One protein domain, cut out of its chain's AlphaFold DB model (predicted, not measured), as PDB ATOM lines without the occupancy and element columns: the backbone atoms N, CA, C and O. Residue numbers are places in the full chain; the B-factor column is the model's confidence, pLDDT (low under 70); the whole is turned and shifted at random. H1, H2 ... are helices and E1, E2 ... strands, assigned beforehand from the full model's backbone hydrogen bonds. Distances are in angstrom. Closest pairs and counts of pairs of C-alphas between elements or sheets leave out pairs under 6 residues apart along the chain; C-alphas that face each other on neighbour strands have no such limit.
ATOM      1  N   ALA A  19      44.652  -7.723  30.026       53.50
ATOM      2  CA  ALA A  19      44.488  -7.175  28.678       53.50
ATOM      3  C   ALA A  19      44.922  -8.162  27.570       53.50
ATOM      4  O   ALA A  19      44.322  -8.178  26.498       53.50
ATOM      5  N   ALA A  20      45.925  -9.013  27.823       50.16
ATOM      6  CA  ALA A  20      46.462  -9.958  26.838       50.16
ATOM      7  C   ALA A  20      45.736 -11.320  26.777       50.16
ATOM      8  O   ALA A  20      45.872 -12.025  25.781       50.16
ATOM      9  N   LEU A  21      44.963 -11.712  27.800       43.84
ATOM     10  CA  LEU A  21      44.305 -13.032  27.866       43.84
ATOM     11  C   LEU A  21      42.822 -13.060  27.439       43.84
ATOM     12  O   LEU A  21      42.199 -14.113  27.552       43.84
ATOM     13  N   GLY A  22      42.239 -11.962  26.940       49.50
ATOM     14  CA  GLY A  22      40.772 -11.874  26.807       49.50
ATOM     15  C   GLY A  22      40.163 -11.434  25.477       49.50
ATOM     16  O   GLY A  22      38.978 -11.682  25.277       49.50
ATOM     17  N   ALA A  23      40.891 -10.799  24.557       60.41
ATOM     18  CA  ALA A  23      40.259 -10.242  23.358       60.41
ATOM     19  C   ALA A  23      40.329 -11.232  22.187       60.41
ATOM     20  O   ALA A  23      41.266 -11.216  21.389       60.41
ATOM     21  N   ARG A  24      39.342 -12.130  22.089       76.25
ATOM     22  CA  ARG A  24      39.119 -12.882  20.843       76.25
ATOM     23  C   ARG A  24      38.751 -11.886  19.732       76.25
ATOM     24  O   ARG A  24      38.027 -10.937  20.030       76.25
ATOM     25  N   PRO A  25      39.230 -12.074  18.486       86.00
ATOM     26  CA  PRO A  25      38.756 -11.269  17.367       86.00
ATOM     27  C   PRO A  25      37.234 -11.398  17.284       86.00
ATOM     28  O   PRO A  25      36.702 -12.509  17.358       86.00
ATOM     29  N   ALA A  26      36.548 -10.266  17.194       89.44
ATOM     30  CA  ALA A  26      35.106 -10.259  17.023       89.44
ATOM     31  C   ALA A  26      34.786 -10.508  15.551       89.44
ATOM     32  O   ALA A  26      35.490 -10.016  14.667       89.44
ATOM     33  N   VAL A  27      33.747 -11.295  15.297       93.00
ATOM     34  CA  VAL A  27      33.318 -11.650  13.946       93.00
ATOM     35  C   VAL A  27      31.837 -11.326  13.833       93.00
ATOM     36  O   VAL A  27      31.040 -11.864  14.599       93.00
ATOM     37  N   LEU A  28      31.478 -10.450  12.895       94.50
ATOM     38  CA  LEU A  28      30.089 -10.104  12.598       94.50
ATOM     39  C   LEU A  28      29.736 -10.596  11.187       94.50
ATOM     40  O   LEU A  28      30.277 -10.058  10.215       94.50
ATOM     41  N   PRO A  29      28.842 -11.588  11.033       94.19
ATOM     42  CA  PRO A  29      28.369 -11.989   9.717       94.19
ATOM     43  C   PRO A  29      27.518 -10.881   9.088       94.19
ATOM     44  O   PRO A  29      26.580 -10.374   9.700       94.19
ATOM     45  N   VAL A  30      27.828 -10.537   7.840       95.00
ATOM     46  CA  VAL A  30      27.073  -9.596   7.010       95.00
ATOM     47  C   VAL A  30      26.379 -10.400   5.905       95.00
ATOM     48  O   VAL A  30      27.047 -10.883   4.981       95.00
ATOM     49  N   PRO A  31      25.048 -10.589   5.984       90.94
ATOM     50  CA  PRO A  31      24.312 -11.428   5.046       90.94
ATOM     51  C   PRO A  31      24.600 -11.065   3.584       90.94
ATOM     52  O   PRO A  31      24.412  -9.926   3.173       90.94
ATOM     53  N   GLY A  32      25.069 -12.043   2.803       91.69
ATOM     54  CA  GLY A  32      25.377 -11.881   1.378       91.69
ATOM     55  C   GLY A  32      26.767 -11.320   1.046       91.69
ATOM     56  O   GLY A  32      27.163 -11.401  -0.113       91.69
ATOM     57  N   PHE A  33      27.526 -10.820   2.029       91.81
ATOM     58  CA  PHE A  33      28.812 -10.140   1.792       91.81
ATOM     59  C   PHE A  33      30.004 -10.747   2.549       91.81
ATOM     60  O   PHE A  33      31.144 -10.361   2.303       91.81
ATOM     61  N   GLY A  34      29.767 -11.717   3.438       94.00
ATOM     62  CA  GLY A  34      30.811 -12.407   4.202       94.00
ATOM     63  C   GLY A  34      30.794 -12.021   5.678       94.00
ATOM     64  O   GLY A  34      29.731 -11.773   6.237       94.00
ATOM     65  N   GLU A  35      31.956 -11.992   6.326       95.00
ATOM     66  CA  GLU A  35      32.076 -11.686   7.757       95.00
ATOM     67  C   GLU A  35      33.074 -10.542   7.988       95.00
ATOM     68  O   GLU A  35      34.172 -10.536   7.427       95.00
ATOM     69  N   ILE A  36      32.712  -9.582   8.842       94.88
ATOM     70  CA  ILE A  36      33.626  -8.542   9.324       94.88
ATOM     71  C   ILE A  36      34.435  -9.142  10.468       94.88
ATOM     72  O   ILE A  36      33.882  -9.440  11.525       94.88
ATOM     73  N   THR A  37      35.745  -9.292  10.279       93.69
ATOM     74  CA  THR A  37      36.665  -9.691  11.354       93.69
ATOM     75  C   THR A  37      37.321  -8.452  11.950       93.69
ATOM     76  O   THR A  37      38.004  -7.717  11.239       93.69
ATOM     77  N   ILE A  38      37.146  -8.232  13.252       94.50
ATOM     78  CA  ILE A  38      37.710  -7.098  13.992       94.50
ATOM     79  C   ILE A  38      38.845  -7.624  14.876       94.50
ATOM     80  O   ILE A  38      38.579  -8.280  15.892       94.50
ATOM     81  N   PRO A  39      40.120  -7.382  14.509       92.19
ATOM     82  CA  PRO A  39      41.249  -7.783  15.335       92.19
ATOM     83  C   PRO A  39      41.203  -7.086  16.696       92.19
ATOM     84  O   PRO A  39      40.791  -5.930  16.804       92.19
ATOM     85  N   ALA A  40      41.677  -7.772  17.735       88.44
ATOM     86  CA  ALA A  40      41.750  -7.217  19.082       88.44
ATOM     87  C   ALA A  40      42.464  -5.852  19.097       88.44
ATOM     88  O   ALA A  40      43.581  -5.726  18.597       88.44
ATOM     89  N   GLY A  41      41.813  -4.839  19.676       88.00
ATOM     90  CA  GLY A  41      42.340  -3.473  19.762       88.00
ATOM     91  C   GLY A  41      42.132  -2.604  18.516       88.00
ATOM     92  O   GLY A  41      42.553  -1.451  18.527       88.00
ATOM     93  N   THR A  42      41.484  -3.116  17.466       93.06
ATOM     94  CA  THR A  42      41.096  -2.313  16.292       93.06
ATOM     95  C   THR A  42      39.774  -1.600  16.566       93.06
ATOM     96  O   THR A  42      38.847  -2.211  17.095       93.06
ATOM     97  N   GLU A  43      39.669  -0.323  16.192       94.38
ATOM     98  CA  GLU A  43      38.409   0.423  16.274       94.38
ATOM     99  C   GLU A  43      37.365  -0.209  15.327       94.38
ATOM    100  O   GLU A  43      37.636  -0.330  14.127       94.38
ATOM    101  N   PRO A  44      36.164  -0.592  15.811       95.12
ATOM    102  CA  PRO A  44      35.155  -1.248  14.976       95.12
ATOM    103  C   PRO A  44      34.741  -0.442  13.740       95.12
ATOM    104  O   PRO A  44      34.513  -1.028  12.684       95.12
ATOM    105  N   ALA A  45      34.707   0.891  13.840       94.56
ATOM    106  CA  ALA A  45      34.444   1.774  12.705       94.56
ATOM    107  C   ALA A  45      35.485   1.628  11.583       94.56
ATOM    108  O   ALA A  45      35.115   1.564  10.414       94.56
ATOM    109  N   ASP A  46      36.771   1.507  11.925       94.38
ATOM    110  CA  ASP A  46      37.846   1.374  10.937       94.38
ATOM    111  C   ASP A  46      37.821  -0.020  10.281       94.38
ATOM    112  O   ASP A  46      38.047  -0.164   9.075       94.38
ATOM    113  N   ALA A  47      37.487  -1.061  11.051       94.44
ATOM    114  CA  ALA A  47      37.296  -2.409  10.518       94.44
ATOM    115  C   ALA A  47      36.079  -2.486   9.575       94.44
ATOM    116  O   ALA A  47      36.171  -3.081   8.499       94.44
ATOM    117  N   LEU A  48      34.968  -1.836   9.940       95.69
ATOM    118  CA  LEU A  48      33.772  -1.734   9.103       95.69
ATOM    119  C   LEU A  48      34.040  -0.939   7.817       95.69
ATOM    120  O   LEU A  48      33.660  -1.392   6.737       95.69
ATOM    121  N   GLU A  49      34.733   0.204   7.899       94.19
ATOM    122  CA  GLU A  49      35.127   0.956   6.701       94.19
ATOM    123  C   GLU A  49      36.025   0.105   5.796       94.19
ATOM    124  O   GLU A  49      35.747  -0.011   4.604       94.19
ATOM    125  N   SER A  50      37.028  -0.581   6.349       94.06
ATOM    126  CA  SER A  50      37.902  -1.479   5.578       94.06
ATOM    127  C   SER A  50      37.117  -2.596   4.880       94.06
ATOM    128  O   SER A  50      37.327  -2.857   3.695       94.06
ATOM    129  N   PHE A  51      36.171  -3.225   5.583       94.88
ATOM    130  CA  PHE A  51      35.293  -4.245   5.009       94.88
ATOM    131  C   PHE A  51      34.431  -3.689   3.871       94.88
ATOM    132  O   PHE A  51      34.342  -4.308   2.809       94.88
ATOM    133  N   SER A  52      33.829  -2.513   4.057       93.44
ATOM    134  CA  SER A  52      32.997  -1.884   3.028       93.44
ATOM    135  C   SER A  52      33.800  -1.520   1.771       93.44
ATOM    136  O   SER A  52      33.344  -1.796   0.662       93.44
ATOM    137  N   GLN A  53      35.034  -1.024   1.931       92.62
ATOM    138  CA  GLN A  53      35.955  -0.740   0.826       92.62
ATOM    139  C   GLN A  53      36.317  -2.016   0.050       92.62
ATOM    140  O   GLN A  53      36.278  -2.041  -1.182       92.62
ATOM    141  N   LEU A  54      36.635  -3.105   0.756       90.94
ATOM    142  CA  LEU A  54      36.951  -4.393   0.131       90.94
ATOM    143  C   LEU A  54      35.733  -5.001  -0.574       90.94
ATOM    144  O   LEU A  54      35.862  -5.531  -1.679       90.94
ATOM    145  N   THR A  55      34.550  -4.893   0.029       89.62
ATOM    146  CA  THR A  55      33.287  -5.391  -0.535       89.62
ATOM    147  C   THR A  55      32.925  -4.638  -1.809       89.62
ATOM    148  O   THR A  55      32.609  -5.256  -2.825       89.62
ATOM    149  N   ARG A  56      33.071  -3.310  -1.804       88.38
ATOM    150  CA  ARG A  56      32.883  -2.478  -2.993       88.38
ATOM    151  C   ARG A  56      33.818  -2.877  -4.124       88.38
ATOM    152  O   ARG A  56      33.370  -3.035  -5.252       88.38
ATOM    153  N   ARG A  57      35.097  -3.102  -3.825       84.50
ATOM    154  CA  ARG A  57      36.093  -3.485  -4.833       84.50
ATOM    155  C   ARG A  57      35.892  -4.896  -5.390       84.50
ATOM    156  O   ARG A  57      36.137  -5.123  -6.569       84.50
ATOM    157  N   SER A  58      35.528  -5.852  -4.541       85.12
ATOM    158  CA  SER A  58      35.430  -7.270  -4.918       85.12
ATOM    159  C   SER A  58      34.076  -7.654  -5.508       85.12
ATOM    160  O   SER A  58      34.024  -8.494  -6.402       85.12
ATOM    161  N   LEU A  59      32.994  -7.041  -5.022       86.12
ATOM    162  CA  LEU A  59      31.617  -7.377  -5.389       86.12
ATOM    163  C   LEU A  59      30.879  -6.231  -6.098       86.12
ATOM    164  O   LEU A  59      29.732  -6.409  -6.496       86.12
ATOM    165  N   GLY A  60      31.487  -5.046  -6.230       84.75
ATOM    166  CA  GLY A  60      30.828  -3.865  -6.798       84.75
ATOM    167  C   GLY A  60      29.723  -3.278  -5.910       84.75
ATOM    168  O   GLY A  60      28.999  -2.384  -6.345       84.75
ATOM    169  N   HIS A  61      29.555  -3.773  -4.677       87.00
ATOM    170  CA  HIS A  61      28.468  -3.358  -3.794       87.00
ATOM    171  C   HIS A  61      28.828  -2.104  -2.991       87.00
ATOM    172  O   HIS A  61      29.836  -2.070  -2.286       87.00
ATOM    173  N   VAL A  62      27.978  -1.080  -3.067       89.44
ATOM    174  CA  VAL A  62      28.122   0.166  -2.306       89.44
ATOM    175  C   VAL A  62      27.093   0.169  -1.180       89.44
ATOM    176  O   VAL A  62      25.900   0.311  -1.444       89.44
ATOM    177  N   PHE A  63      27.555   0.032   0.062       90.44
ATOM    178  CA  PHE A  63      26.695   0.177   1.237       90.44
ATOM    179  C   PHE A  63      26.181   1.613   1.350       90.44
ATOM    180  O   PHE A  63      26.926   2.571   1.124       90.44
ATOM    181  N   THR A  64      24.916   1.780   1.729       92.75
ATOM    182  CA  THR A  64      24.387   3.109   2.032       92.75
ATOM    183  C   THR A  64      24.894   3.592   3.393       92.75
ATOM    184  O   THR A  64      25.268   2.800   4.260       92.75
ATOM    185  N   ASN A  65      24.851   4.907   3.632       90.62
ATOM    186  CA  ASN A  65      25.173   5.467   4.951       90.62
ATOM    187  C   ASN A  65      24.271   4.888   6.058       90.62
ATOM    188  O   ASN A  65      24.710   4.761   7.199       90.62
ATOM    189  N   GLY A  66      23.027   4.521   5.723       91.00
ATOM    190  CA  GLY A  66      22.105   3.853   6.642       91.00
ATOM    191  C   GLY A  66      22.572   2.443   7.004       91.00
ATOM    192  O   GLY A  66      22.620   2.116   8.188       91.00
ATOM    193  N   ASP A  67      22.987   1.652   6.010       93.94
ATOM    194  CA  ASP A  67      23.487   0.285   6.221       93.94
ATOM    195  C   ASP A  67      24.744   0.291   7.095       93.94
ATOM    196  O   ASP A  67      24.833  -0.437   8.084       93.94
ATOM    197  N   LEU A  68      25.699   1.169   6.776       95.94
ATOM    198  CA  LEU A  68      26.925   1.305   7.559       95.94
ATOM    199  C   LEU A  68      26.644   1.826   8.972       95.94
ATOM    200  O   LEU A  68      27.265   1.361   9.923       95.94
ATOM    201  N   GLY A  69      25.694   2.751   9.134       94.69
ATOM    202  CA  GLY A  69      25.276   3.239  10.447       94.69
ATOM    203  C   GLY A  69      24.654   2.142  11.314       94.69
ATOM    204  O   GLY A  69      24.968   2.046  12.500       94.69
ATOM    205  N   GLN A  70      23.821   1.278  10.726       94.75
ATOM    206  CA  GLN A  70      23.235   0.129  11.422       94.75
ATOM    207  C   GLN A  70      24.304  -0.892  11.814       94.75
ATOM    208  O   GLN A  70      24.374  -1.265  12.984       94.75
ATOM    209  N   LEU A  71      25.176  -1.284  10.879       96.19
ATOM    210  CA  LEU A  71      26.274  -2.216  11.155       96.19
ATOM    211  C   LEU A  71      27.214  -1.674  12.236       96.19
ATOM    212  O   LEU A  71      27.586  -2.411  13.149       96.19
ATOM    213  N   LEU A  72      27.551  -0.381  12.183       96.56
ATOM    214  CA  LEU A  72      28.369   0.257  13.210       96.56
ATOM    215  C   LEU A  72      27.658   0.250  14.563       96.56
ATOM    216  O   LEU A  72      28.268  -0.099  15.567       96.56
ATOM    217  N   SER A  73      26.366   0.585  14.601       95.25
ATOM    218  CA  SER A  73      25.582   0.551  15.837       95.25
ATOM    219  C   SER A  73      25.536  -0.851  16.448       95.25
ATOM    220  O   SER A  73      25.629  -0.973  17.668       95.25
ATOM    221  N   THR A  74      25.412  -1.898  15.628       94.56
ATOM    222  CA  THR A  74      25.455  -3.295  16.082       94.56
ATOM    223  C   THR A  74      26.828  -3.646  16.648       94.56
ATOM    224  O   THR A  74      26.916  -4.149  17.765       94.56
ATOM    225  N   LEU A  75      27.909  -3.309  15.939       94.31
ATOM    226  CA  LEU A  75      29.274  -3.545  16.413       94.31
ATOM    227  C   LEU A  75      29.569  -2.809  17.724       94.31
ATOM    228  O   LEU A  75      30.167  -3.379  18.632       94.31
ATOM    229  N   CYS A  76      29.112  -1.564  17.854       94.69
ATOM    230  CA  CYS A  76      29.329  -0.740  19.042       94.69
ATOM    231  C   CYS A  76      28.437  -1.101  20.233       94.69
ATOM    232  O   CYS A  76      28.686  -0.626  21.342       94.69
ATOM    233  N   ALA A  77      27.403  -1.919  20.026       93.44
ATOM    234  CA  ALA A  77      26.645  -2.511  21.121       93.44
ATOM    235  C   ALA A  77      27.435  -3.642  21.803       93.44
ATOM    236  O   ALA A  77      27.282  -3.855  23.006       93.44
ATOM    237  N   GLU A  78      28.291  -4.340  21.052       91.31
ATOM    238  CA  GLU A  78      29.048  -5.503  21.529       91.31
ATOM    239  C   GLU A  78      30.517  -5.188  21.849       91.31
ATOM    240  O   GLU A  78      31.138  -5.871  22.667       91.31
ATOM    241  N   LEU A  79      31.080  -4.145  21.232       92.38
ATOM    242  CA  LEU A  79      32.485  -3.758  21.350       92.38
ATOM    243  C   LEU A  79      32.627  -2.294  21.787       92.38
ATOM    244  O   LEU A  79      31.809  -1.449  21.421       92.38
ATOM    245  N   PRO A  80      33.687  -1.948  22.537       91.06
ATOM    246  CA  PRO A  80      33.971  -0.558  22.862       91.06
ATOM    247  C   PRO A  80      34.330   0.218  21.587       91.06
ATOM    248  O   PRO A  80      35.380  -0.011  20.994       91.06
ATOM    249  N   CYS A  81      33.465   1.154  21.192       93.44
ATOM    250  CA  CYS A  81      33.712   2.075  20.084       93.44
ATOM    251  C   CYS A  81      34.077   3.471  20.578       93.44
ATOM    252  O   CYS A  81      33.382   4.045  21.426       93.44
ATOM    253  N   THR A  82      35.107   4.055  19.976       93.50
ATOM    254  CA  THR A  82      35.419   5.480  20.125       93.50
ATOM    255  C   THR A  82      34.720   6.328  19.061       93.50
ATOM    256  O   THR A  82      34.346   7.468  19.346       93.50
ATOM    257  N   LYS A  83      34.452   5.772  17.871       91.31
ATOM    258  CA  LYS A  83      33.747   6.442  16.767       91.31
ATOM    259  C   LYS A  83      32.308   5.922  16.666       91.31
ATOM    260  O   LYS A  83      32.079   4.758  16.364       91.31
ATOM    261  N   ARG A  84      31.319   6.792  16.915       88.25
ATOM    262  CA  ARG A  84      29.879   6.440  16.852       88.25
ATOM    263  C   ARG A  84      29.198   6.770  15.522       88.25
ATOM    264  O   ARG A  84      28.038   6.423  15.338       88.25
ATOM    265  N   SER A  85      29.896   7.456  14.624       89.56
ATOM    266  CA  SER A  85      29.417   7.819  13.291       89.56
ATOM    267  C   SER A  85      30.549   7.641  12.289       89.56
ATOM    268  O   SER A  85      31.717   7.845  12.628       89.56
ATOM    269  N   LEU A  86      30.191   7.283  11.059       91.50
ATOM    270  CA  LEU A  86      31.077   7.380   9.907       91.50
ATOM    271  C   LEU A  86      30.751   8.688   9.197       91.50
ATOM    272  O   LEU A  86      29.896   8.731   8.315       91.50
ATOM    273  N   ASP A  87      31.403   9.770   9.605       91.50
ATOM    274  CA  ASP A  87      31.200  11.059   8.953       91.50
ATOM    275  C   ASP A  87      31.993  11.121   7.629       91.50
ATOM    276  O   ASP A  87      33.077  10.522   7.498       91.50
ATOM    277  N   PRO A  88      31.471  11.816   6.600       94.12
ATOM    278  CA  PRO A  88      32.215  12.053   5.372       94.12
ATOM    279  C   PRO A  88      33.433  12.936   5.658       94.12
ATOM    280  O   PRO A  88      33.350  13.921   6.391       94.12
ATOM    281  N   LEU A  89      34.563  12.618   5.028       95.12
ATOM    282  CA  LEU A  89      35.794  13.394   5.168       95.12
ATOM    283  C   LEU A  89      35.975  14.284   3.940       95.12
ATOM    284  O   LEU A  89      35.765  13.836   2.818       95.12
ATOM    285  N   SER A  90      36.331  15.550   4.139       96.31
ATOM    286  CA  SER A  90      36.496  16.509   3.041       96.31
ATOM    287  C   SER A  90      37.849  17.215   3.120       96.31
ATOM    288  O   SER A  90      38.327  17.509   4.215       96.31
ATOM    289  N   LEU A  91      38.445  17.501   1.962       97.25
ATOM    290  CA  LEU A  91      39.652  18.312   1.816       97.25
ATOM    291  C   LEU A  91      39.445  19.310   0.677       97.25
ATOM    292  O   LEU A  91      39.238  18.902  -0.465       97.25
ATOM    293  N   ASP A  92      39.486  20.604   0.986       96.50
ATOM    294  CA  ASP A  92      39.370  21.659  -0.020       96.50
ATOM    295  C   ASP A  92      40.746  22.030  -0.582       96.50
ATOM    296  O   ASP A  92      41.643  22.441   0.158       96.50
ATOM    297  N   LEU A  93      40.919  21.872  -1.892       95.56
ATOM    298  CA  LEU A  93      42.130  22.235  -2.617       95.56
ATOM    299  C   LEU A  93      41.879  23.565  -3.325       95.56
ATOM    300  O   LEU A  93      41.198  23.623  -4.353       95.56
ATOM    301  N   GLN A  94      42.430  24.640  -2.757       93.56
ATOM    302  CA  GLN A  94      42.213  26.005  -3.236       93.56
ATOM    303  C   GLN A  94      42.446  26.125  -4.749       93.56
ATOM    304  O   GLN A  94      43.542  25.871  -5.248       93.56
ATOM    305  N   GLY A  95      41.400  26.531  -5.474       92.00
ATOM    306  CA  GLY A  95      41.440  26.759  -6.921       92.00
ATOM    307  C   GLY A  95      41.335  25.508  -7.801       92.00
ATOM    308  O   GLY A  95      41.391  25.655  -9.018       92.00
ATOM    309  N   ILE A  96      41.179  24.313  -7.219       94.19
ATOM    310  CA  ILE A  96      40.944  23.055  -7.953       94.19
ATOM    311  C   ILE A  96      39.583  22.454  -7.567       94.19
ATOM    312  O   ILE A  96      38.867  21.960  -8.425       94.19
ATOM    313  N   GLY A  97      39.205  22.513  -6.285       94.88
ATOM    314  CA  GLY A  97      37.921  22.015  -5.780       94.88
ATOM    315  C   GLY A  97      38.061  21.177  -4.507       94.88
ATOM    316  O   GLY A  97      39.148  21.038  -3.952       94.88
ATOM    317  N   THR A  98      36.956  20.591  -4.043       96.69
ATOM    318  CA  THR A  98      36.919  19.826  -2.787       96.69
ATOM    319  C   THR A  98      36.832  18.320  -3.039       96.69
ATOM    320  O   THR A  98      35.892  17.847  -3.677       96.69
ATOM    321  N   ILE A  99      37.754  17.551  -2.459       97.06
ATOM    322  CA  ILE A  99      37.697  16.084  -2.424       97.06
ATOM    323  C   ILE A  99      36.807  15.670  -1.255       97.06
ATOM    324  O   ILE A  99      37.061  16.076  -0.122       97.06
ATOM    325  N   LYS A 100      35.780  14.854  -1.512       96.00
ATOM    326  CA  LYS A 100      34.886  14.308  -0.479       96.00
ATOM    327  C   LYS A 100      34.939  12.783  -0.488       96.00
ATOM    328  O   LYS A 100      34.550  12.170  -1.476       96.00
ATOM    329  N   VAL A 101      35.374  12.185   0.618       95.81
ATOM    330  CA  VAL A 101      35.383  10.735   0.853       95.81
ATOM    331  C   VAL A 101      34.128  10.363   1.633       95.81
ATOM    332  O   VAL A 101      33.997  10.695   2.817       95.81
ATOM    333  N   GLN A 102      33.192   9.690   0.967       94.75
ATOM    334  CA  GLN A 102      31.951   9.231   1.594       94.75
ATOM    335  C   GLN A 102      32.200   8.065   2.569       94.75
ATOM    336  O   GLN A 102      33.230   7.390   2.472       94.75
ATOM    337  N   PRO A 103      31.279   7.797   3.511       93.38
ATOM    338  CA  PRO A 103      31.330   6.593   4.338       93.38
ATOM    339  C   PRO A 103      31.423   5.331   3.472       93.38
ATOM    340  O   PRO A 103      30.683   5.169   2.504       93.38
ATOM    341  N   GLY A 104      32.395   4.473   3.780       90.62
ATOM    342  CA  GLY A 104      32.684   3.247   3.031       90.62
ATOM    343  C   GLY A 104      33.292   3.414   1.629       90.62
ATOM    344  O   GLY A 104      33.541   2.423   0.945       90.62
ATOM    345  N   GLN A 105      33.586   4.643   1.192       93.00
ATOM    346  CA  GLN A 105      34.399   4.891   0.000       93.00
ATOM    347  C   GLN A 105      35.886   4.870   0.369       93.00
ATOM    348  O   GLN A 105      36.297   5.507   1.340       93.00
ATOM    349  N   ALA A 106      36.710   4.176  -0.419       93.00
ATOM    350  CA  ALA A 106      38.153   4.203  -0.209       93.00
ATOM    351  C   ALA A 106      38.713   5.587  -0.587       93.00
ATOM    352  O   ALA A 106      38.341   6.117  -1.639       93.00
ATOM    353  N   PRO A 107      39.647   6.166   0.192       95.31
ATOM    354  CA  PRO A 107      40.293   7.426  -0.171       95.31
ATOM    355  C   PRO A 107      40.873   7.441  -1.589       95.31
ATOM    356  O   PRO A 107      40.697   8.418  -2.311       95.31
ATOM    357  N   ALA A 108      41.474   6.330  -2.026       93.94
ATOM    358  CA  ALA A 108      41.980   6.168  -3.387       93.94
ATOM    359  C   ALA A 108      40.916   6.398  -4.465       93.94
ATOM    360  O   ALA A 108      41.186   7.092  -5.440       93.94
ATOM    361  N   GLU A 109      39.704   5.876  -4.280       92.00
ATOM    362  CA  GLU A 109      38.612   6.046  -5.244       92.00
ATOM    363  C   GLU A 109      38.156   7.504  -5.319       92.00
ATOM    364  O   GLU A 109      37.990   8.046  -6.407       92.00
ATOM    365  N   ALA A 110      37.981   8.166  -4.171       94.19
ATOM    366  CA  ALA A 110      37.551   9.564  -4.130       94.19
ATOM    367  C   ALA A 110      38.590  10.511  -4.752       94.19
ATOM    368  O   ALA A 110      38.232  11.465  -5.444       94.19
ATOM    369  N   ILE A 111      39.875  10.245  -4.504       95.94
ATOM    370  CA  ILE A 111      40.982  10.993  -5.102       95.94
ATOM    371  C   ILE A 111      41.014  10.758  -6.611       95.94
ATOM    372  O   ILE A 111      41.146  11.713  -7.368       95.94
ATOM    373  N   ASP A 112      40.874   9.513  -7.068       94.19
ATOM    374  CA  ASP A 112      40.879   9.181  -8.492       94.19
ATOM    375  C   ASP A 112      39.701   9.828  -9.244       94.19
ATOM    376  O   ASP A 112      39.931  10.470 -10.272       94.19
ATOM    377  N   ASP A 113      38.483   9.767  -8.690       92.25
ATOM    378  CA  ASP A 113      37.289  10.452  -9.214       92.25
ATOM    379  C   ASP A 113      37.530  11.968  -9.332       92.25
ATOM    380  O   ASP A 113      37.272  12.577 -10.374       92.25
ATOM    381  N   PHE A 114      38.076  12.586  -8.280       95.44
ATOM    382  CA  PHE A 114      38.416  14.007  -8.290       95.44
ATOM    383  C   PHE A 114      39.473  14.345  -9.347       95.44
ATOM    384  O   PHE A 114      39.338  15.342 -10.053       95.44
ATOM    385  N   LEU A 115      40.514  13.520  -9.493       95.62
ATOM    386  CA  LEU A 115      41.576  13.744 -10.474       95.62
ATOM    387  C   LEU A 115      41.064  13.669 -11.912       95.62
ATOM    388  O   LEU A 115      41.542  14.430 -12.754       95.62
ATOM    389  N   VAL A 116      40.113  12.776 -12.196       93.50
ATOM    390  CA  VAL A 116      39.467  12.710 -13.511       93.50
ATOM    391  C   VAL A 116      38.740  14.023 -13.811       93.50
ATOM    392  O   VAL A 116      38.957  14.608 -14.873       93.50
ATOM    393  N   LEU A 117      37.938  14.521 -12.865       92.88
ATOM    394  CA  LEU A 117      37.198  15.778 -13.025       92.88
ATOM    395  C   LEU A 117      38.139  16.983 -13.164       92.88
ATOM    396  O   LEU A 117      38.025  17.748 -14.119       92.88
ATOM    397  N   ALA A 118      39.134  17.102 -12.284       93.88
ATOM    398  CA  ALA A 118      40.098  18.197 -12.313       93.88
ATOM    399  C   ALA A 118      40.881  18.242 -13.638       93.88
ATOM    400  O   ALA A 118      41.114  19.313 -14.200       93.88
ATOM    401  N   ARG A 119      41.271  17.081 -14.186       93.88
ATOM    402  CA  ARG A 119      41.952  17.016 -15.489       93.88
ATOM    403  C   ARG A 119      41.028  17.344 -16.653       93.88
ATOM    404  O   ARG A 119      41.493  17.970 -17.604       93.88
ATOM    405  N   ALA A 120      39.754  16.958 -16.585       88.94
ATOM    406  CA  ALA A 120      38.762  17.349 -17.587       88.94
ATOM    407  C   ALA A 120      38.582  18.878 -17.644       88.94
ATOM    408  O   ALA A 120      38.364  19.433 -18.718       88.94
ATOM    409  N   GLU A 121      38.768  19.565 -16.515       93.06
ATOM    410  CA  GLU A 121      38.779  21.031 -16.402       93.06
ATOM    411  C   GLU A 121      40.144  21.670 -16.744       93.06
ATOM    412  O   GLU A 121      40.306  22.888 -16.709       93.06
ATOM    413  N   GLY A 122      41.141  20.864 -17.130       93.12
ATOM    414  CA  GLY A 122      42.463  21.333 -17.548       93.12
ATOM    415  C   GLY A 122      43.456  21.572 -16.406       93.12
ATOM    416  O   GLY A 122      44.570  22.046 -16.658       93.12
ATOM    417  N   HIS A 123      43.113  21.221 -15.165       95.31
ATOM    418  CA  HIS A 123      44.048  21.301 -14.047       95.31
ATOM    419  C   HIS A 123      45.141  20.230 -14.164       95.31
ATOM    420  O   HIS A 123      44.898  19.063 -14.483       95.31
ATOM    421  N   LYS A 124      46.384  20.623 -13.867       91.88
ATOM    422  CA  LYS A 124      47.528  19.710 -13.762       91.88
ATOM    423  C   LYS A 124      47.786  19.418 -12.291       91.88
ATOM    424  O   LYS A 124      48.131  20.327 -11.544       91.88
ATOM    425  N   VAL A 125      47.654  18.156 -11.896       91.12
ATOM    426  CA  VAL A 125      47.940  17.700 -10.529       91.12
ATOM    427  C   VAL A 125      49.220  16.868 -10.545       91.12
ATOM    428  O   VAL A 125      49.337  15.943 -11.350       91.12
ATOM    429  N   SER A 126      50.193  17.225  -9.701       93.06
ATOM    430  CA  SER A 126      51.461  16.497  -9.574       93.06
ATOM    431  C   SER A 126      51.286  15.208  -8.769       93.06
ATOM    432  O   SER A 126      50.446  15.137  -7.875       93.06
ATOM    433  N   GLU A 127      52.108  14.194  -9.050       90.44
ATOM    434  CA  GLU A 127      52.100  12.924  -8.302       90.44
ATOM    435  C   GLU A 127      52.408  13.129  -6.811       90.44
ATOM    436  O   GLU A 127      51.787  12.496  -5.962       90.44
ATOM    437  N   GLU A 128      53.298  14.072  -6.486       92.38
ATOM    438  CA  GLU A 128      53.602  14.450  -5.103       92.38
ATOM    439  C   GLU A 128      52.374  15.025  -4.382       92.38
ATOM    440  O   GLU A 128      52.096  14.652  -3.245       92.38
ATOM    441  N   GLY A 129      51.586  15.871  -5.057       93.25
ATOM    442  CA  GLY A 129      50.339  16.393  -4.496       93.25
ATOM    443  C   GLY A 129      49.312  15.286  -4.249       93.25
ATOM    444  O   GLY A 129      48.650  15.278  -3.216       93.25
ATOM    445  N   VAL A 130      49.224  14.306  -5.154       95.31
ATOM    446  CA  VAL A 130      48.353  13.132  -4.976       95.31
ATOM    447  C   VAL A 130      48.784  12.295  -3.769       95.31
ATOM    448  O   VAL A 130      47.926  11.874  -2.997       95.31
ATOM    449  N   ALA A 131      50.090  12.092  -3.572       93.12
ATOM    450  CA  ALA A 131      50.617  11.371  -2.414       93.12
ATOM    451  C   ALA A 131      50.300  12.094  -1.093       93.12
ATOM    452  O   ALA A 131      49.796  11.470  -0.168       93.12
ATOM    453  N   GLN A 132      50.483  13.418  -1.030       95.12
ATOM    454  CA  GLN A 132      50.154  14.209   0.166       95.12
ATOM    455  C   GLN A 132      48.658  14.169   0.507       95.12
ATOM    456  O   GLN A 132      48.277  14.051   1.672       95.12
ATOM    457  N   VAL A 133      47.796  14.251  -0.510       96.19
ATOM    458  CA  VAL A 133      46.343  14.123  -0.338       96.19
ATOM    459  C   VAL A 133      45.977  12.721   0.152       96.19
ATOM    460  O   VAL A 133      45.138  12.582   1.041       96.19
ATOM    461  N   MET A 134      46.617  11.684  -0.395       95.69
ATOM    462  CA  MET A 134      46.442  10.314   0.075       95.69
ATOM    463  C   MET A 134      46.843  10.179   1.545       95.69
ATOM    464  O   MET A 134      46.044   9.689   2.336       95.69
ATOM    465  N   ASP A 135      48.022  10.671   1.928       94.75
ATOM    466  CA  ASP A 135      48.514  10.622   3.308       94.75
ATOM    467  C   ASP A 135      47.553  11.325   4.276       94.75
ATOM    468  O   ASP A 135      47.254  10.794   5.349       94.75
ATOM    469  N   TYR A 136      47.000  12.478   3.880       96.00
ATOM    470  CA  TYR A 136      45.978  13.178   4.658       96.00
ATOM    471  C   TYR A 136      44.765  12.278   4.930       96.00
ATOM    472  O   TYR A 136      44.406  12.065   6.090       96.00
ATOM    473  N   PHE A 137      44.154  11.702   3.890       95.69
ATOM    474  CA  PHE A 137      42.971  10.862   4.072       95.69
ATOM    475  C   PHE A 137      43.293   9.539   4.781       95.69
ATOM    476  O   PHE A 137      42.517   9.128   5.641       95.69
ATOM    477  N   CYS A 138      44.439   8.914   4.497       94.50
ATOM    478  CA  CYS A 138      44.870   7.667   5.135       94.50
ATOM    479  C   CYS A 138      45.243   7.832   6.612       94.50
ATOM    480  O   CYS A 138      45.180   6.872   7.377       94.50
ATOM    481  N   SER A 139      45.623   9.041   7.038       94.12
ATOM    482  CA  SER A 139      45.844   9.338   8.458       94.12
ATOM    483  C   SER A 139      44.539   9.394   9.262       94.12
ATOM    484  O   SER A 139      44.548   9.176  10.473       94.12
ATOM    485  N   ALA A 140      43.415   9.669   8.591       91.94
ATOM    486  CA  ALA A 140      42.106   9.850   9.210       91.94
ATOM    487  C   ALA A 140      41.152   8.661   8.992       91.94
ATOM    488  O   ALA A 140      40.267   8.426   9.821       91.94
ATOM    489  N   LYS A 141      41.328   7.911   7.898       92.06
ATOM    490  CA  LYS A 141      40.540   6.731   7.523       92.06
ATOM    491  C   LYS A 141      41.445   5.587   7.060       92.06
ATOM    492  O   LYS A 141      42.481   5.843   6.452       92.06
TER     493      LYS A 141
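AT A GLANCE: This is residues 19 to 141 of the 832 residues of the protein "Hypothetical protein" of Rhizochromulina marina (UniProt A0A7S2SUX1). Two lobes of like make follow each other along the longest axis, each a strand hairpin with a helical hairpin packed on it. The first lobe holds E1, E2, H1 and H2, the second E3, E4, H3 and H4, and residues 79 to 88 join them. The 123 printed residues include four named strands and four named helices in the order E1 E2 H1 H2 E3 E4 H3 H4; the class is mixed, and both two-stranded sheets, E1 - E2 and E3 - E4, are antiparallel. The whole is elongated, 54 by 32 by 21 A, and only just loose, close to compact, with a radius of gyration of the C-alphas of 16.6 A.

IN THESE COORDINATES: E1, residues 26 to 30, 12.9 A, begins at C-alpha 26 (35.106, -10.259, 17.023). E2 is residues 34 to 38, 13.1 A. H1, residues 44 to 59, measures 21.6 A, and H2, residues 65 to 78, 20.3 A. E3 is residues 89 to 93, 13.4 A, and E4 residues 97 to 101, 13.3 A. H3, residues 107 to 120, measures 20.1 A; H4, residues 127 to 140, 20.4 A, ends at C-alpha 140 (42.106, 9.850, 9.210).

HOW THE PARTS SIT: The hairpin E1 and E2 has N 28 and O 36 within hydrogen-bond range at 2.9 A. The closest C-alphas of E2 and H1, Ile 38 and Ala 47, are 5.9 A apart. H1, with residues 44 to 48 alone, touches H2 in a helical hairpin, at a steep tilt of 44 degrees, opposite ways; their closest C-alphas, Ala 45 and Leu 72, are 6.3 A apart. In the hairpin E3 and E4, N 91 and O 99 are 2.9 A apart. The closest C-alphas of E4 and H3, Val 101 and Ala 110, are 5.6 A apart. H3, with residues 107 to 111 alone, touches H4 in a helical hairpin, opposite ways at 36 degrees, only just steep; the closest C-alphas, Pro 107 and Phe 137, are 6.1 A apart. H1 and H3 are apart, as are E2 and E4. Every O i to N i+4 pair is within hydrogen-bond range in H1 and H3; H2 and H4 have 9 of 10 each.

THE WHOLE: The C-alphas farthest apart, Leu 21 and Gly 122, are 57.0 A apart. The printed part has no cut and no long link. Residues 19 to 23 have pLDDT under 70.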